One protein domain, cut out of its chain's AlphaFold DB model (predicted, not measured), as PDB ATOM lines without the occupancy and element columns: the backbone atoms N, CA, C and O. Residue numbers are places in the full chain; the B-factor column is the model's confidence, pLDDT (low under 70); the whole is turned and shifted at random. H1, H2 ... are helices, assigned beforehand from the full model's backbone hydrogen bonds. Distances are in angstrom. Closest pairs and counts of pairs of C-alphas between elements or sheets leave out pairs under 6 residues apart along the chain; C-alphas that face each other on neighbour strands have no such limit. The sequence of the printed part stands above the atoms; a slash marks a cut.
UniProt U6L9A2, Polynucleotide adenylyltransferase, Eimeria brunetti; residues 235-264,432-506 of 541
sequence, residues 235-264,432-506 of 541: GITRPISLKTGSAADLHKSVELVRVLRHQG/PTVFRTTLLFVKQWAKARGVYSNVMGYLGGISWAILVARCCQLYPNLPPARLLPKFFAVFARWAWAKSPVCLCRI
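AT A GLANCE: This is residues 235 to 264 and 432 to 506 of the 541 residues of the protein "Polynucleotide adenylyltransferase" of Eimeria brunetti (UniProt U6L9A2). Helices H2 and H3 cross at a steep angle to make the core, H4 lies across both of them, and H1 stands beyond H2 from H3, meeting the first residues of H4. The unnamed stretch of residues 235 to 246 runs over one end of the helices to H1, the loop of residues 449 to 460 joins H2 to H3 at the opposite end, and residues 492 to 500 stick out after H4. The printed part has 105 residues, with four named helices in the order H1, H2, H3, H4 and no named strand; its class is all helix. It is compact, with a radius of gyration of the C-alphas of 14.0 A, and spans 38 by 33 by 22 A.

IN THESE COORDINATES: The longest helix by residues, H2, holds residues 432 to 448 and measures 23.9 A from first to last C-alpha; it begins at C-alpha 432, at (-87.711, -21.005, 96.612). H3 is residues 461 to 474, 20.3 A long. H4 is residues 480 to 491, 16.2 A long, ending at C-alpha 491, at (-94.152, -29.159, 78.934). H1 is residues 247 to 262, 22.9 A long, and begins at C-alpha 247, at (-69.767, -27.126, 88.904).

HOW THE PARTS SIT: H2 touches H3 at a steep tilt of 48 degrees, opposite ways; their closest C-alphas, those of Leu 439 and Val 468, are 6.1 A apart. H2 touches H4 with residues 434 to 438 alone, at a steep tilt of 61 degrees, the same way; the closest C-alphas, those of Thr 438 and Pro 480, are 5.4 A apart. H3 touches H4 with residues 467 to 472 alone, about perpendicular at 78 degrees, and the closest C-alphas are those of Cys 471 and Phe 487, 5.7 A apart. H4 touches H1 with residues 480 to 482 alone, about perpendicular at 88 degrees; the closest C-alphas, those of Ala 481 and Ser 253, are 4.9 A apart. H1 and H2 only just touch, with 3 pairs of C-alphas within 8 A, the closest being Leu 260 and Phe 441 at 7.1 A, at a steep tilt of 53 degrees, the same way. H1 and H3 are apart. The helix packing is mostly crossed, with 0 of the 5 touching pairs at a shallow tilt. In H1, H2 and H3 every O i to N i+4 pair is within hydrogen-bond range; in H4, 6 of 8 are.

THE WHOLE: The two C-alphas farthest apart are those of Ala 247 and Val 455, 41.5 A. Residues 265 to 431 are cut out, and C-alphas 264 and 432 are 20.3 A apart across the cut, which lies in the link from H1 to H2. The link from H2 to H3 is long, with 12 residues, and that from H3 to H4 is tight, with 5. The mean pLDDT of the printed part is 93.4, and no printed residue is under 70.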
ATOM      1  N   GLY A 235     -95.286 -32.265  95.622       88.56
ATOM      2  CA  GLY A 235     -95.970 -32.775  94.432       88.56
ATOM      3  C   GLY A 235     -96.862 -33.997  94.655       88.56
ATOM      4  O   GLY A 235     -96.993 -34.532  95.752       88.56
ATOM      5  N   ILE A 236     -97.501 -34.438  93.567       89.00
ATOM      6  CA  ILE A 236     -98.375 -35.629  93.533       89.00
ATOM      7  C   ILE A 236     -97.677 -36.905  93.036       89.00
ATOM      8  O   ILE A 236     -98.283 -37.972  93.015       89.00
ATOM      9  N   THR A 237     -96.410 -36.809  92.629       91.31
ATOM     10  CA  THR A 237     -95.593 -37.924  92.123       91.31
ATOM     11  C   THR A 237     -94.211 -37.886  92.759       91.31
ATOM     12  O   THR A 237     -93.756 -36.828  93.186       91.31
ATOM     13  N   ARG A 238     -93.494 -39.015  92.717       91.88
ATOM     14  CA  ARG A 238     -92.041 -39.028  92.947       91.88
ATOM     15  C   ARG A 238     -91.323 -38.096  91.939       91.88
ATOM     16  O   ARG A 238     -91.854 -37.884  90.841       91.88
ATOM     17  N   PRO A 239     -90.148 -37.542  92.289       94.00
ATOM     18  CA  PRO A 239     -89.350 -36.724  91.379       94.00
ATOM     19  C   PRO A 239     -88.724 -37.589  90.275       94.00
ATOM     20  O   PRO A 239     -88.441 -38.768  90.481       94.00
ATOM     21  N   ILE A 240     -88.482 -36.996  89.103       94.88
ATOM     22  CA  ILE A 240     -87.867 -37.671  87.945       94.88
ATOM     23  C   ILE A 240     -86.354 -37.817  88.146       94.88
ATOM     24  O   ILE A 240     -85.753 -38.790  87.691       94.88
ATOM     25  N   SER A 241     -85.708 -36.864  88.827       93.62
ATOM     26  CA  SER A 241     -84.306 -37.016  89.215       93.62
ATOM     27  C   SER A 241     -83.955 -36.241  90.478       93.62
ATOM     28  O   SER A 241     -84.310 -35.075  90.620       93.62
ATOM     29  N   LEU A 242     -83.190 -36.891  91.358       92.12
ATOM     30  CA  LEU A 242     -82.580 -36.293  92.551       92.12
ATOM     31  C   LEU A 242     -81.123 -35.852  92.317       92.12
ATOM     32  O   LEU A 242     -80.455 -35.438  93.262       92.12
ATOM     33  N   LYS A 243     -80.610 -35.950  91.082       90.88
ATOM     34  CA  LYS A 243     -79.248 -35.503  90.753       90.88
ATOM     35  C   LYS A 243     -79.107 -33.997  90.990       90.88
ATOM     36  O   LYS A 243     -79.973 -33.225  90.578       90.88
ATOM     37  N   THR A 244     -78.008 -33.608  91.628       89.50
ATOM     38  CA  THR A 244     -77.546 -32.220  91.735       89.50
ATOM     39  C   THR A 244     -77.013 -31.709  90.391       89.50
ATOM     40  O   THR A 244     -76.814 -32.480  89.446       89.50
ATOM     41  N   GLY A 245     -76.802 -30.394  90.285       86.25
ATOM     42  CA  GLY A 245     -76.014 -29.813  89.195       86.25
ATOM     43  C   GLY A 245     -74.513 -30.070  89.362       86.25
ATOM     44  O   GLY A 245     -74.033 -30.304  90.467       86.25
ATOM     45  N   SER A 246     -73.766 -30.004  88.261       91.00
ATOM     46  CA  SER A 246     -72.300 -29.959  88.281       91.00
ATOM     47  C   SER A 246     -71.773 -28.539  88.538       91.00
ATOM     48  O   SER A 246     -72.505 -27.557  88.407       91.00
ATOM     49  N   ALA A 247     -70.468 -28.412  88.805       89.44
ATOM     50  CA  ALA A 247     -69.767 -27.126  88.904       89.44
ATOM     51  C   ALA A 247     -70.060 -26.186  87.713       89.44
ATOM     52  O   ALA A 247     -70.335 -24.999  87.888       89.44
ATOM     53  N   ALA A 248     -70.070 -26.738  86.494       92.12
ATOM     54  CA  ALA A 248     -70.358 -25.990  85.271       92.12
ATOM     55  C   ALA A 248     -71.838 -25.575  85.155       92.12
ATOM     56  O   ALA A 248     -72.145 -24.555  84.542       92.12
ATOM     57  N   ASP A 249     -72.761 -26.334  85.752       93.00
ATOM     58  CA  ASP A 249     -74.191 -26.005  85.781       93.00
ATOM     59  C   ASP A 249     -74.505 -24.892  86.792       93.00
ATOM     60  O   ASP A 249     -75.388 -24.062  86.555       93.00
ATOM     61  N   LEU A 250     -73.764 -24.854  87.906       91.38
ATOM     62  CA  LEU A 250     -73.779 -23.747  88.862       91.38
ATOM     63  C   LEU A 250     -73.207 -22.478  88.220       91.38
ATOM     64  O   LEU A 250     -73.879 -21.450  88.233       91.38
ATOM     65  N   HIS A 251     -72.042 -22.559  87.565       91.75
ATOM     66  CA  HIS A 251     -71.444 -21.420  86.858       91.75
ATOM     67  C   HIS A 251     -72.401 -20.825  85.810       91.75
ATOM     68  O   HIS A 251     -72.710 -19.637  85.861       91.75
ATOM     69  N   LYS A 252     -73.000 -21.667  84.954       95.25
ATOM     70  CA  LYS A 252     -74.030 -21.250  83.980       95.25
ATOM     71  C   LYS A 252     -75.283 -20.652  84.619       95.25
ATOM     72  O   LYS A 252     -75.991 -19.870  83.988       95.25
ATOM     73  N   SER A 253     -75.573 -20.996  85.872       95.44
ATOM     74  CA  SER A 253     -76.668 -20.384  86.626       95.44
ATOM     75  C   SER A 253     -76.288 -19.005  87.185       95.44
ATOM     76  O   SER A 253     -77.153 -18.135  87.248       95.44
ATOM     77  N   VAL A 254     -75.010 -18.753  87.500       93.69
ATOM     78  CA  VAL A 254     -74.497 -17.398  87.787       93.69
ATOM     79  C   VAL A 254     -74.518 -16.531  86.523       93.69
ATOM     80  O   VAL A 254     -74.981 -15.393  86.577       93.69
ATOM     81  N   GLU A 255     -74.101 -17.069  85.372       95.31
ATOM     82  CA  GLU A 255     -74.194 -16.381  84.072       95.31
ATOM     83  C   GLU A 255     -75.645 -16.001  83.737       95.31
ATOM     84  O   GLU A 255     -75.925 -14.852  83.393       95.31
ATOM     85  N   LEU A 256     -76.591 -16.928  83.924       95.81
ATOM     86  CA  LEU A 256     -78.028 -16.679  83.778       95.81
ATOM     87  C   LEU A 256     -78.516 -15.541  84.693       95.81
ATOM     88  O   LEU A 256     -79.206 -14.637  84.223       95.81
ATOM     89  N   VAL A 257     -78.139 -15.544  85.977       95.19
ATOM     90  CA  VAL A 257     -78.475 -14.450  86.912       95.19
ATOM     91  C   VAL A 257     -77.867 -13.122  86.446       95.19
ATOM     92  O   VAL A 257     -78.546 -12.098  86.497       95.19
ATOM     93  N   ARG A 258     -76.629 -13.118  85.932       94.56
ATOM     94  CA  ARG A 258     -75.978 -11.919  85.373       94.56
ATOM     95  C   ARG A 258     -76.730 -11.371  84.155       94.56
ATOM     96  O   ARG A 258     -76.949 -10.164  84.088       94.56
ATOM     97  N   VAL A 259     -77.172 -12.232  83.233       95.38
ATOM     98  CA  VAL A 259     -77.982 -11.835  82.063       95.38
ATOM     99  C   VAL A 259     -79.334 -11.264  82.496       95.38
ATOM    100  O   VAL A 259     -79.717 -10.193  82.035       95.38
ATOM    101  N   LEU A 260     -80.034 -11.918  83.427       95.00
ATOM    102  CA  LEU A 260     -81.317 -11.434  83.954       95.00
ATOM    103  C   LEU A 260     -81.174 -10.083  84.683       95.00
ATOM    104  O   LEU A 260     -82.021  -9.205  84.525       95.00
ATOM    105  N   ARG A 261     -80.082  -9.870  85.432       93.94
ATOM    106  CA  ARG A 261     -79.763  -8.563  86.039       93.94
ATOM    107  C   ARG A 261     -79.483  -7.491  84.983       93.94
ATOM    108  O   ARG A 261     -80.007  -6.392  85.106       93.94
ATOM    109  N   HIS A 262     -78.736  -7.812  83.924       94.12
ATOM    110  CA  HIS A 262     -78.500  -6.897  82.799       94.12
ATOM    111  C   HIS A 262     -79.787  -6.572  82.015       94.12
ATOM    112  O   HIS A 262     -79.918  -5.489  81.456       94.12
ATOM    113  N   GLN A 263     -80.762  -7.485  81.978       93.62
ATOM    114  CA  GLN A 263     -82.094  -7.239  81.408       93.62
ATOM    115  C   GLN A 263     -83.042  -6.474  82.353       93.62
ATOM    116  O   GLN A 263     -84.206  -6.287  82.012       93.62
ATOM    117  N   GLY A 264     -82.581  -6.057  83.539       93.56
ATOM    118  CA  GLY A 264     -83.373  -5.266  84.483       93.56
ATOM    119  C   GLY A 264     -84.548  -6.007  85.133       93.56
ATOM    120  O   GLY A 264     -85.398  -5.363  85.734       93.56
ATOM    121  N   PRO A 432     -87.111 -22.260  97.076       93.94
ATOM    122  CA  PRO A 432     -87.711 -21.005  96.612       93.94
ATOM    123  C   PRO A 432     -86.784 -20.107  95.774       93.94
ATOM    124  O   PRO A 432     -87.269 -19.406  94.890       93.94
ATOM    125  N   THR A 433     -85.470 -20.120  96.009       94.00
ATOM    126  CA  THR A 433     -84.484 -19.297  95.279       94.00
ATOM    127  C   THR A 433     -84.327 -19.770  93.834       94.00
ATOM    128  O   THR A 433     -84.422 -18.975  92.897       94.00
ATOM    129  N   VAL A 434     -84.191 -21.086  93.640       95.25
ATOM    130  CA  VAL A 434     -84.175 -21.730  92.317       95.25
ATOM    131  C   VAL A 434     -85.493 -21.487  91.585       95.25
ATOM    132  O   VAL A 434     -85.483 -21.117  90.409       95.25
ATOM    133  N   PHE A 435     -86.623 -21.642  92.283       97.25
ATOM    134  CA  PHE A 435     -87.954 -21.353  91.749       97.25
ATOM    135  C   PHE A 435     -88.072 -19.902  91.254       97.25
ATOM    136  O   PHE A 435     -88.448 -19.696  90.102       97.25
ATOM    137  N   ARG A 436     -87.688 -18.908  92.071       97.19
ATOM    138  CA  ARG A 436     -87.735 -17.475  91.721       97.19
ATOM    139  C   ARG A 436     -86.899 -17.150  90.486       97.19
ATOM    140  O   ARG A 436     -87.427 -16.585  89.535       97.19
ATOM    141  N   THR A 437     -85.632 -17.561  90.458       97.12
ATOM    142  CA  THR A 437     -84.728 -17.315  89.317       97.12
ATOM    143  C   THR A 437     -85.232 -17.986  88.034       97.12
ATOM    144  O   THR A 437     -85.222 -17.377  86.964       97.12
ATOM    145  N   THR A 438     -85.751 -19.213  88.136       98.12
ATOM    146  CA  THR A 438     -86.332 -19.935  86.989       98.12
ATOM    147  C   THR A 438     -87.621 -19.265  86.500       98.12
ATOM    148  O   THR A 438     -87.830 -19.138  85.296       98.12
ATOM    149  N   LEU A 439     -88.472 -18.786  87.414       98.19
ATOM    150  CA  LEU A 439     -89.722 -18.100  87.085       98.19
ATOM    151  C   LEU A 439     -89.490 -16.701  86.500       98.19
ATOM    152  O   LEU A 439     -90.208 -16.327  85.579       98.19
ATOM    153  N   LEU A 440     -88.478 -15.954  86.955       97.25
ATOM    154  CA  LEU A 440     -88.075 -14.686  86.331       97.25
ATOM    155  C   LEU A 440     -87.672 -14.893  84.864       97.25
ATOM    156  O   LEU A 440     -88.196 -14.201  83.991       97.25
ATOM    157  N   PHE A 441     -86.834 -15.897  84.572       97.75
ATOM    158  CA  PHE A 441     -86.504 -16.246  83.187       97.75
ATOM    159  C   PHE A 441     -87.746 -16.659  82.386       97.75
ATOM    160  O   PHE A 441     -87.951 -16.152  81.289       97.75
ATOM    161  N   VAL A 442     -88.595 -17.550  82.914       98.12
ATOM    162  CA  VAL A 442     -89.787 -18.027  82.186       98.12
ATOM    163  C   VAL A 442     -90.796 -16.900  81.943       98.12
ATOM    164  O   VAL A 442     -91.340 -16.825  80.845       98.12
ATOM    165  N   LYS A 443     -90.994 -15.972  82.893       96.12
ATOM    166  CA  LYS A 443     -91.791 -14.747  82.686       96.12
ATOM    167  C   LYS A 443     -91.207 -13.892  81.557       96.12
ATOM    168  O   LYS A 443     -91.952 -13.479  80.671       96.12
ATOM    169  N   GLN A 444     -89.896 -13.645  81.567       96.00
ATOM    170  CA  GLN A 444     -89.247 -12.795  80.567       96.00
ATOM    171  C   GLN A 444     -89.238 -13.439  79.172       96.00
ATOM    172  O   GLN A 444     -89.550 -12.774  78.187       96.00
ATOM    173  N   TRP A 445     -88.977 -14.745  79.089       97.12
ATOM    174  CA  TRP A 445     -89.111 -15.537  77.867       97.12
ATOM    175  C   TRP A 445     -90.552 -15.512  77.336       97.12
ATOM    176  O   TRP A 445     -90.758 -15.238  76.156       97.12
ATOM    177  N   ALA A 446     -91.560 -15.722  78.190       96.81
ATOM    178  CA  ALA A 446     -92.962 -15.726  77.772       96.81
ATOM    179  C   ALA A 446     -93.418 -14.352  77.250       96.81
ATOM    180  O   ALA A 446     -94.103 -14.293  76.227       96.81
ATOM    181  N   LYS A 447     -92.983 -13.253  77.891       95.00
ATOM    182  CA  LYS A 447     -93.163 -11.880  77.383       95.00
ATOM    183  C   LYS A 447     -92.491 -11.703  76.015       95.00
ATOM    184  O   LYS A 447     -93.162 -11.350  75.052       95.00
ATOM    185  N   ALA A 448     -91.201 -12.028  75.899       96.12
ATOM    186  CA  ALA A 448     -90.419 -11.881  74.663       96.12
ATOM    187  C   ALA A 448     -90.877 -12.790  73.501       96.12
ATOM    188  O   ALA A 448     -90.504 -12.565  72.351       96.12
ATOM    189  N   ARG A 449     -91.680 -13.825  73.780       96.56
ATOM    190  CA  ARG A 449     -92.305 -14.707  72.778       96.56
ATOM    191  C   ARG A 449     -93.790 -14.408  72.531       96.56
ATOM    192  O   ARG A 449     -94.402 -15.125  71.750       96.56
ATOM    193  N   GLY A 450     -94.366 -13.382  73.165       95.50
ATOM    194  CA  GLY A 450     -95.768 -12.983  72.973       95.50
ATOM    195  C   GLY A 450     -96.810 -13.928  73.589       95.50
ATOM    196  O   GLY A 450     -97.988 -13.821  73.271       95.50
ATOM    197  N   VAL A 451     -96.404 -14.845  74.478       95.62
ATOM    198  CA  VAL A 451     -97.264 -15.898  75.067       95.62
ATOM    199  C   VAL A 451     -97.613 -15.643  76.544       95.62
ATOM    200  O   VAL A 451     -97.925 -16.567  77.295       95.62
ATOM    201  N   TYR A 452     -97.560 -14.379  76.978       94.88
ATOM    202  CA  TYR A 452     -97.889 -13.930  78.336       94.88
ATOM    203  C   TYR A 452     -99.102 -12.984  78.306       94.88
ATOM    204  O   TYR A 452     -98.941 -11.768  78.259       94.88
ATOM    205  N   SER A 453    -100.325 -13.528  78.293       90.38
ATOM    206  CA  SER A 453    -101.567 -12.743  78.432       90.38
ATOM    207  C   SER A 453    -102.778 -13.641  78.698       90.38
ATOM    208  O   SER A 453    -103.262 -14.315  77.791       90.38
ATOM    209  N   ASN A 454    -103.314 -13.610  79.923       86.44
ATOM    210  CA  ASN A 454    -104.529 -14.360  80.276       86.44
ATOM    211  C   ASN A 454    -105.771 -13.853  79.519       86.44
ATOM    212  O   ASN A 454    -106.642 -14.639  79.161       86.44
ATOM    213  N   VAL A 455    -105.840 -12.545  79.247       85.25
ATOM    214  CA  VAL A 455    -106.960 -11.910  78.527       85.25
ATOM    215  C   VAL A 455    -107.018 -12.380  77.068       85.25
ATOM    216  O   VAL A 455    -108.100 -12.566  76.524       85.25
ATOM    217  N   MET A 456    -105.863 -12.657  76.454       86.88
ATOM    218  CA  MET A 456    -105.767 -13.219  75.098       86.88
ATOM    219  C   MET A 456    -105.766 -14.761  75.085       86.88
ATOM    220  O   MET A 456    -105.368 -15.369  74.096       86.88
ATOM    221  N   GLY A 457    -106.156 -15.410  76.188       84.31
ATOM    222  CA  GLY A 457    -106.221 -16.870  76.326       84.31
ATOM    223  C   GLY A 457    -104.879 -17.583  76.546       84.31
ATOM    224  O   GLY A 457    -104.876 -18.773  76.860       84.31
ATOM    225  N   TYR A 458    -103.747 -16.883  76.426       91.56
ATOM    226  CA  TYR A 458    -102.425 -17.395  76.794       91.56
ATOM    227  C   TYR A 458    -102.259 -17.497  78.321       91.56
ATOM    228  O   TYR A 458    -103.151 -17.189  79.108       91.56
ATOM    229  N   LEU A 459    -101.092 -17.952  78.775       91.38
ATOM    230  CA  LEU A 459    -100.849 -18.199  80.193       91.38
ATOM    231  C   LEU A 459    -100.536 -16.902  80.956       91.38
ATOM    232  O   LEU A 459     -99.640 -16.141  80.584       91.38
ATOM    233  N   GLY A 460    -101.264 -16.676  82.053       90.88
ATOM    234  CA  GLY A 460    -101.003 -15.597  83.007       90.88
ATOM    235  C   GLY A 460     -99.858 -15.913  83.976       90.88
ATOM    236  O   GLY A 460     -99.366 -17.041  84.054       90.88
ATOM    237  N   GLY A 461     -99.443 -14.916  84.764       91.56
ATOM    238  CA  GLY A 461     -98.302 -15.031  85.685       91.56
ATOM    239  C   GLY A 461     -98.406 -16.191  86.681       91.56
ATOM    240  O   GLY A 461     -97.422 -16.898  86.901       91.56
ATOM    241  N   ILE A 462     -99.604 -16.446  87.223       93.06
ATOM    242  CA  ILE A 462     -99.824 -17.558  88.158       93.06
ATOM    243  C   ILE A 462     -99.767 -18.927  87.463       93.06
ATOM    244  O   ILE A 462     -99.228 -19.877  88.024       93.06
ATOM    245  N   SER A 463    -100.223 -19.025  86.210       94.00
ATOM    246  CA  SER A 463    -100.113 -20.240  85.396       94.00
ATOM    247  C   SER A 463     -98.643 -20.591  85.148       94.00
ATOM    248  O   SER A 463     -98.241 -21.733  85.365       94.00
ATOM    249  N   TRP A 464     -97.812 -19.605  84.788       96.94
ATOM    250  CA  TRP A 464     -96.361 -19.793  84.663       96.94
ATOM    251  C   TRP A 464     -95.708 -20.187  85.995       96.94
ATOM    252  O   TRP A 464     -94.875 -21.093  86.011       96.94
ATOM    253  N   ALA A 465     -96.123 -19.584  87.115       97.12
ATOM    254  CA  ALA A 465     -95.652 -19.972  88.446       97.12
ATOM    255  C   ALA A 465     -95.969 -21.442  88.769       97.12
ATOM    256  O   ALA A 465     -95.092 -22.164  89.239       97.12
ATOM    257  N   ILE A 466     -97.175 -21.922  88.445       96.19
ATOM    258  CA  ILE A 466     -97.578 -23.327  88.618       96.19
ATOM    259  C   ILE A 466     -96.725 -24.259  87.742       96.19
ATOM    260  O   ILE A 466     -96.205 -25.256  88.246       96.19
ATOM    261  N   LEU A 467     -96.510 -23.934  86.461       97.75
ATOM    262  CA  LEU A 467     -95.657 -24.746  85.582       97.75
ATOM    263  C   LEU A 467     -94.213 -24.841  86.115       97.75
ATOM    264  O   LEU A 467     -93.647 -25.934  86.205       97.75
ATOM    265  N   VAL A 468     -93.613 -23.713  86.518       98.44
ATOM    266  CA  VAL A 468     -92.234 -23.683  87.038       98.44
ATOM    267  C   VAL A 468     -92.132 -24.416  88.376       98.44
ATOM    268  O   VAL A 468     -91.231 -25.239  88.550       98.44
ATOM    269  N   ALA A 469     -93.078 -24.201  89.293       97.69
ATOM    270  CA  ALA A 469     -93.132 -24.914  90.566       97.69
ATOM    271  C   ALA A 469     -93.257 -26.431  90.361       97.69
ATOM    272  O   ALA A 469     -92.537 -27.197  91.004       97.69
ATOM    273  N   ARG A 470     -94.081 -26.889  89.404       96.88
ATOM    274  CA  ARG A 470     -94.171 -28.317  89.074       96.88
ATOM    275  C   ARG A 470     -92.853 -28.860  88.530       96.88
ATOM    276  O   ARG A 470     -92.477 -29.974  88.881       96.88
ATOM    277  N   CYS A 471     -92.122 -28.087  87.727       97.62
ATOM    278  CA  CYS A 471     -90.795 -28.494  87.268       97.62
ATOM    279  C   CYS A 471     -89.806 -28.647  88.440       97.62
ATOM    280  O   CYS A 471     -89.113 -29.662  88.519       97.62
ATOM    281  N   CYS A 472     -89.821 -27.719  89.408       96.88
ATOM    282  CA  CYS A 472     -89.029 -27.820  90.643       96.88
ATOM    283  C   CYS A 472     -89.348 -29.108  91.431       96.88
ATOM    284  O   CYS A 472     -88.444 -29.758  91.944       96.88
ATOM    285  N   GLN A 473     -90.618 -29.527  91.490       96.12
ATOM    286  CA  GLN A 473     -91.029 -30.790  92.133       96.12
ATOM    287  C   GLN A 473     -90.574 -32.058  91.385       96.12
ATOM    288  O   GLN A 473     -90.517 -33.138  91.966       96.12
ATOM    289  N   LEU A 474     -90.284 -31.965  90.086       96.19
ATOM    290  CA  LEU A 474     -89.792 -33.100  89.298       96.19
ATOM    291  C   LEU A 474     -88.257 -33.201  89.335       96.19
ATOM    292  O   LEU A 474     -87.717 -34.285  89.106       96.19
ATOM    293  N   TYR A 475     -87.569 -32.100  89.654       96.31
ATOM    294  CA  TYR A 475     -86.109 -31.983  89.678       96.31
ATOM    295  C   TYR A 475     -85.623 -31.109  90.859       96.31
ATOM    296  O   TYR A 475     -85.049 -30.043  90.631       96.31
ATOM    297  N   PRO A 476     -85.833 -31.534  92.123       94.19
ATOM    298  CA  PRO A 476     -85.635 -30.708  93.326       94.19
ATOM    299  C   PRO A 476     -84.225 -30.138  93.506       94.19
ATOM    300  O   PRO A 476     -84.069 -29.104  94.148       94.19
ATOM    301  N   ASN A 477     -83.213 -30.810  92.950       92.81
ATOM    302  CA  ASN A 477     -81.799 -30.549  93.230       92.81
ATOM    303  C   ASN A 477     -81.052 -29.907  92.040       92.81
ATOM    304  O   ASN A 477     -79.840 -29.712  92.119       92.81
ATOM    305  N   LEU A 478     -81.739 -29.591  90.930       94.38
ATOM    306  CA  LEU A 478     -81.103 -28.958  89.767       94.38
ATOM    307  C   LEU A 478     -81.052 -27.426  89.904       94.38
ATOM    308  O   LEU A 478     -82.073 -26.818  90.228       94.38
ATOM    309  N   PRO A 479     -79.917 -26.779  89.578       94.88
ATOM    310  CA  PRO A 479     -79.832 -25.325  89.527       94.88
ATOM    311  C   PRO A 479     -80.544 -24.765  88.274       94.88
ATOM    312  O   PRO A 479     -80.752 -25.505  87.299       94.88
ATOM    313  N   PRO A 480     -80.899 -23.463  88.247       96.19
ATOM    314  CA  PRO A 480     -81.740 -22.860  87.208       96.19
ATOM    315  C   PRO A 480     -81.322 -23.154  85.757       96.19
ATOM    316  O   PRO A 480     -82.170 -23.532  84.946       96.19
ATOM    317  N   ALA A 481     -80.027 -23.089  85.419       95.88
ATOM    318  CA  ALA A 481     -79.547 -23.340  84.052       95.88
ATOM    319  C   ALA A 481     -79.767 -24.788  83.561       95.88
ATOM    320  O   ALA A 481     -79.767 -25.047  82.357       95.88
ATOM    321  N   ARG A 482     -79.992 -25.747  84.473       96.00
ATOM    322  CA  ARG A 482     -80.373 -27.132  84.140       96.00
ATOM    323  C   ARG A 482     -81.849 -27.417  84.339       96.00
ATOM    324  O   ARG A 482     -82.381 -28.277  83.636       96.00
ATOM    325  N   LEU A 483     -82.517 -26.674  85.215       96.81
ATOM    326  CA  LEU A 483     -83.964 -26.746  85.368       96.81
ATOM    327  C   LEU A 483     -84.696 -26.184  84.137       96.81
ATOM    328  O   LEU A 483     -85.686 -26.770  83.709       96.81
ATOM    329  N   LEU A 484     -84.181 -25.128  83.498       98.00
ATOM    330  CA  LEU A 484     -84.800 -24.524  82.309       98.00
ATOM    331  C   LEU A 484     -84.938 -25.497  81.113       98.00
ATOM    332  O   LEU A 484     -86.066 -25.704  80.664       98.00
ATOM    333  N   PRO A 485     -83.891 -26.201  80.630       97.69
ATOM    334  CA  PRO A 485     -84.063 -27.239  79.607       97.69
ATOM    335  C   PRO A 485     -85.030 -28.362  80.014       97.69
ATOM    336  O   PRO A 485     -85.686 -28.955  79.158       97.69
ATOM    337  N   LYS A 486     -85.150 -28.662  81.317       97.75
ATOM    338  CA  LYS A 486     -86.125 -29.637  81.827       97.75
ATOM    339  C   LYS A 486     -87.554 -29.101  81.816       97.75
ATOM    340  O   LYS A 486     -88.451 -29.869  81.486       97.75
ATOM    341  N   PHE A 487     -87.766 -27.820  82.104       98.38
ATOM    342  CA  PHE A 487     -89.063 -27.150  81.988       98.38
ATOM    343  C   PHE A 487     -89.605 -27.264  80.558       98.38
ATOM    344  O   PHE A 487     -90.686 -27.818  80.356       98.38
ATOM    345  N   PHE A 488     -88.809 -26.856  79.564       98.00
ATOM    346  CA  PHE A 488     -89.192 -26.948  78.151       98.00
ATOM    347  C   PHE A 488     -89.468 -28.398  77.727       98.00
ATOM    348  O   PHE A 488     -90.538 -28.689  77.193       98.00
ATOM    349  N   ALA A 489     -88.566 -29.336  78.043       97.44
ATOM    350  CA  ALA A 489     -88.722 -30.743  77.668       97.44
ATOM    351  C   ALA A 489     -89.906 -31.461  78.349       97.44
ATOM    352  O   ALA A 489     -90.457 -32.396  77.769       97.44
ATOM    353  N   VAL A 490     -90.300 -31.052  79.563       95.88
ATOM    354  CA  VAL A 490     -91.486 -31.587  80.255       95.88
ATOM    355  C   VAL A 490     -92.767 -31.065  79.611       95.88
ATOM    356  O   VAL A 490     -93.636 -31.867  79.282       95.88
ATOM    357  N   PHE A 491     -92.890 -29.753  79.391       95.38
ATOM    358  CA  PHE A 491     -94.152 -29.159  78.934       95.38
ATOM    359  C   PHE A 491     -94.394 -29.268  77.422       95.38
ATOM    360  O   PHE A 491     -95.544 -29.399  77.007       95.38
ATOM    361  N   ALA A 492     -93.340 -29.372  76.606       94.44
ATOM    362  CA  ALA A 492     -93.457 -29.759  75.195       94.44
ATOM    363  C   ALA A 492     -93.925 -31.220  74.999       94.44
ATOM    364  O   ALA A 492     -94.418 -31.573  73.932       94.44
ATOM    365  N   ARG A 493     -93.780 -32.079  76.021       93.94
ATOM    366  CA  ARG A 493     -94.176 -33.503  76.005       93.94
ATOM    367  C   ARG A 493     -95.327 -33.825  76.966       93.94
ATOM    368  O   ARG A 493     -95.583 -34.998  77.240       93.94
ATOM    369  N   TRP A 494     -95.995 -32.811  77.513       91.75
ATOM    370  CA  TRP A 494     -97.032 -33.004  78.521       91.75
ATOM    371  C   TRP A 494     -98.343 -33.497  77.897       91.75
ATOM    372  O   TRP A 494     -98.766 -33.035  76.838       91.75
ATOM    373  N   ALA A 495     -99.020 -34.428  78.570       89.44
ATOM    374  CA  ALA A 495    -100.271 -35.019  78.102       89.44
ATOM    375  C   ALA A 495    -101.476 -34.100  78.398       89.44
ATOM    376  O   ALA A 495    -102.371 -34.468  79.154       89.44
ATOM    377  N   TRP A 496    -101.501 -32.900  77.807       83.12
ATOM    378  CA  TRP A 496    -102.456 -31.814  78.105       83.12
ATOM    379  C   TRP A 496    -103.944 -32.205  78.072       83.12
ATOM    380  O   TRP A 496    -104.737 -31.625  78.812       83.12
ATOM    381  N   ALA A 497    -104.321 -33.197  77.259       79.44
ATOM    382  CA  ALA A 497    -105.690 -33.715  77.153       79.44
ATOM    383  C   ALA A 497    -106.036 -34.833  78.164       79.44
ATOM    384  O   ALA A 497    -107.189 -35.246  78.244       79.44
ATOM    385  N   LYS A 498    -105.052 -35.368  78.904       77.94
ATOM    386  CA  LYS A 498    -105.212 -36.512  79.829       77.94
ATOM    387  C   LYS A 498    -104.691 -36.254  81.246       77.94
ATOM    388  O   LYS A 498    -104.912 -37.076  82.132       77.94
ATOM    389  N   SER A 499    -103.939 -35.179  81.479       81.12
ATOM    390  CA  SER A 499    -103.266 -34.940  82.760       81.12
ATOM    391  C   SER A 499    -103.193 -33.445  83.091       81.12
ATOM    392  O   SER A 499    -102.504 -32.711  82.382       81.12
ATOM    393  N   PRO A 500    -103.848 -32.975  84.169       87.56
ATOM    394  CA  PRO A 500    -103.698 -31.603  84.648       87.56
ATOM    395  C   PRO A 500    -102.328 -31.388  85.305       87.56
ATOM    396  O   PRO A 500    -101.733 -32.311  85.871       87.56
ATOM    397  N   VAL A 501    -101.836 -30.149  85.291       89.62
ATOM    398  CA  VAL A 501    -100.617 -29.773  86.029       89.62
ATOM    399  C   VAL A 501    -100.956 -29.408  87.481       89.62
ATOM    400  O   VAL A 501    -101.214 -28.245  87.765       89.62
ATOM    401  N   CYS A 502    -100.924 -30.377  88.404       90.44
ATOM    402  CA  CYS A 502    -101.220 -30.161  89.835       90.44
ATOM    403  C   CYS A 502     -99.956 -30.144  90.723       90.44
ATOM    404  O   CYS A 502     -99.084 -31.005  90.572       90.44
ATOM    405  N   LEU A 503     -99.881 -29.223  91.699       91.38
ATOM    406  CA  LEU A 503     -98.763 -29.129  92.666       91.38
ATOM    407  C   LEU A 503     -98.954 -29.934  93.960       91.38
ATOM    408  O   LEU A 503     -97.980 -30.204  94.661       91.38
ATOM    409  N   CYS A 504    -100.185 -30.297  94.298       89.81
ATOM    410  CA  CYS A 504    -100.551 -31.096  95.465       89.81
ATOM    411  C   CYS A 504    -101.784 -31.943  95.127       89.81
ATOM    412  O   CYS A 504    -102.381 -31.779  94.059       89.81
ATOM    413  N   ARG A 505    -102.166 -32.864  96.021       86.12
ATOM    414  CA  ARG A 505    -103.482 -33.508  95.916       86.12
ATOM    415  C   ARG A 505    -104.553 -32.449  96.176       86.12
ATOM    416  O   ARG A 505    -104.366 -31.596  97.040       86.12
ATOM    417  N   ILE A 506    -105.643 -32.512  95.419       82.88
ATOM    418  CA  ILE A 506    -106.831 -31.693  95.659       82.88
ATOM    419  C   ILE A 506    -107.516 -32.256  96.913       82.88
ATOM    420  O   ILE A 506    -107.719 -33.465  96.992       82.88
TER     421      ILE A 506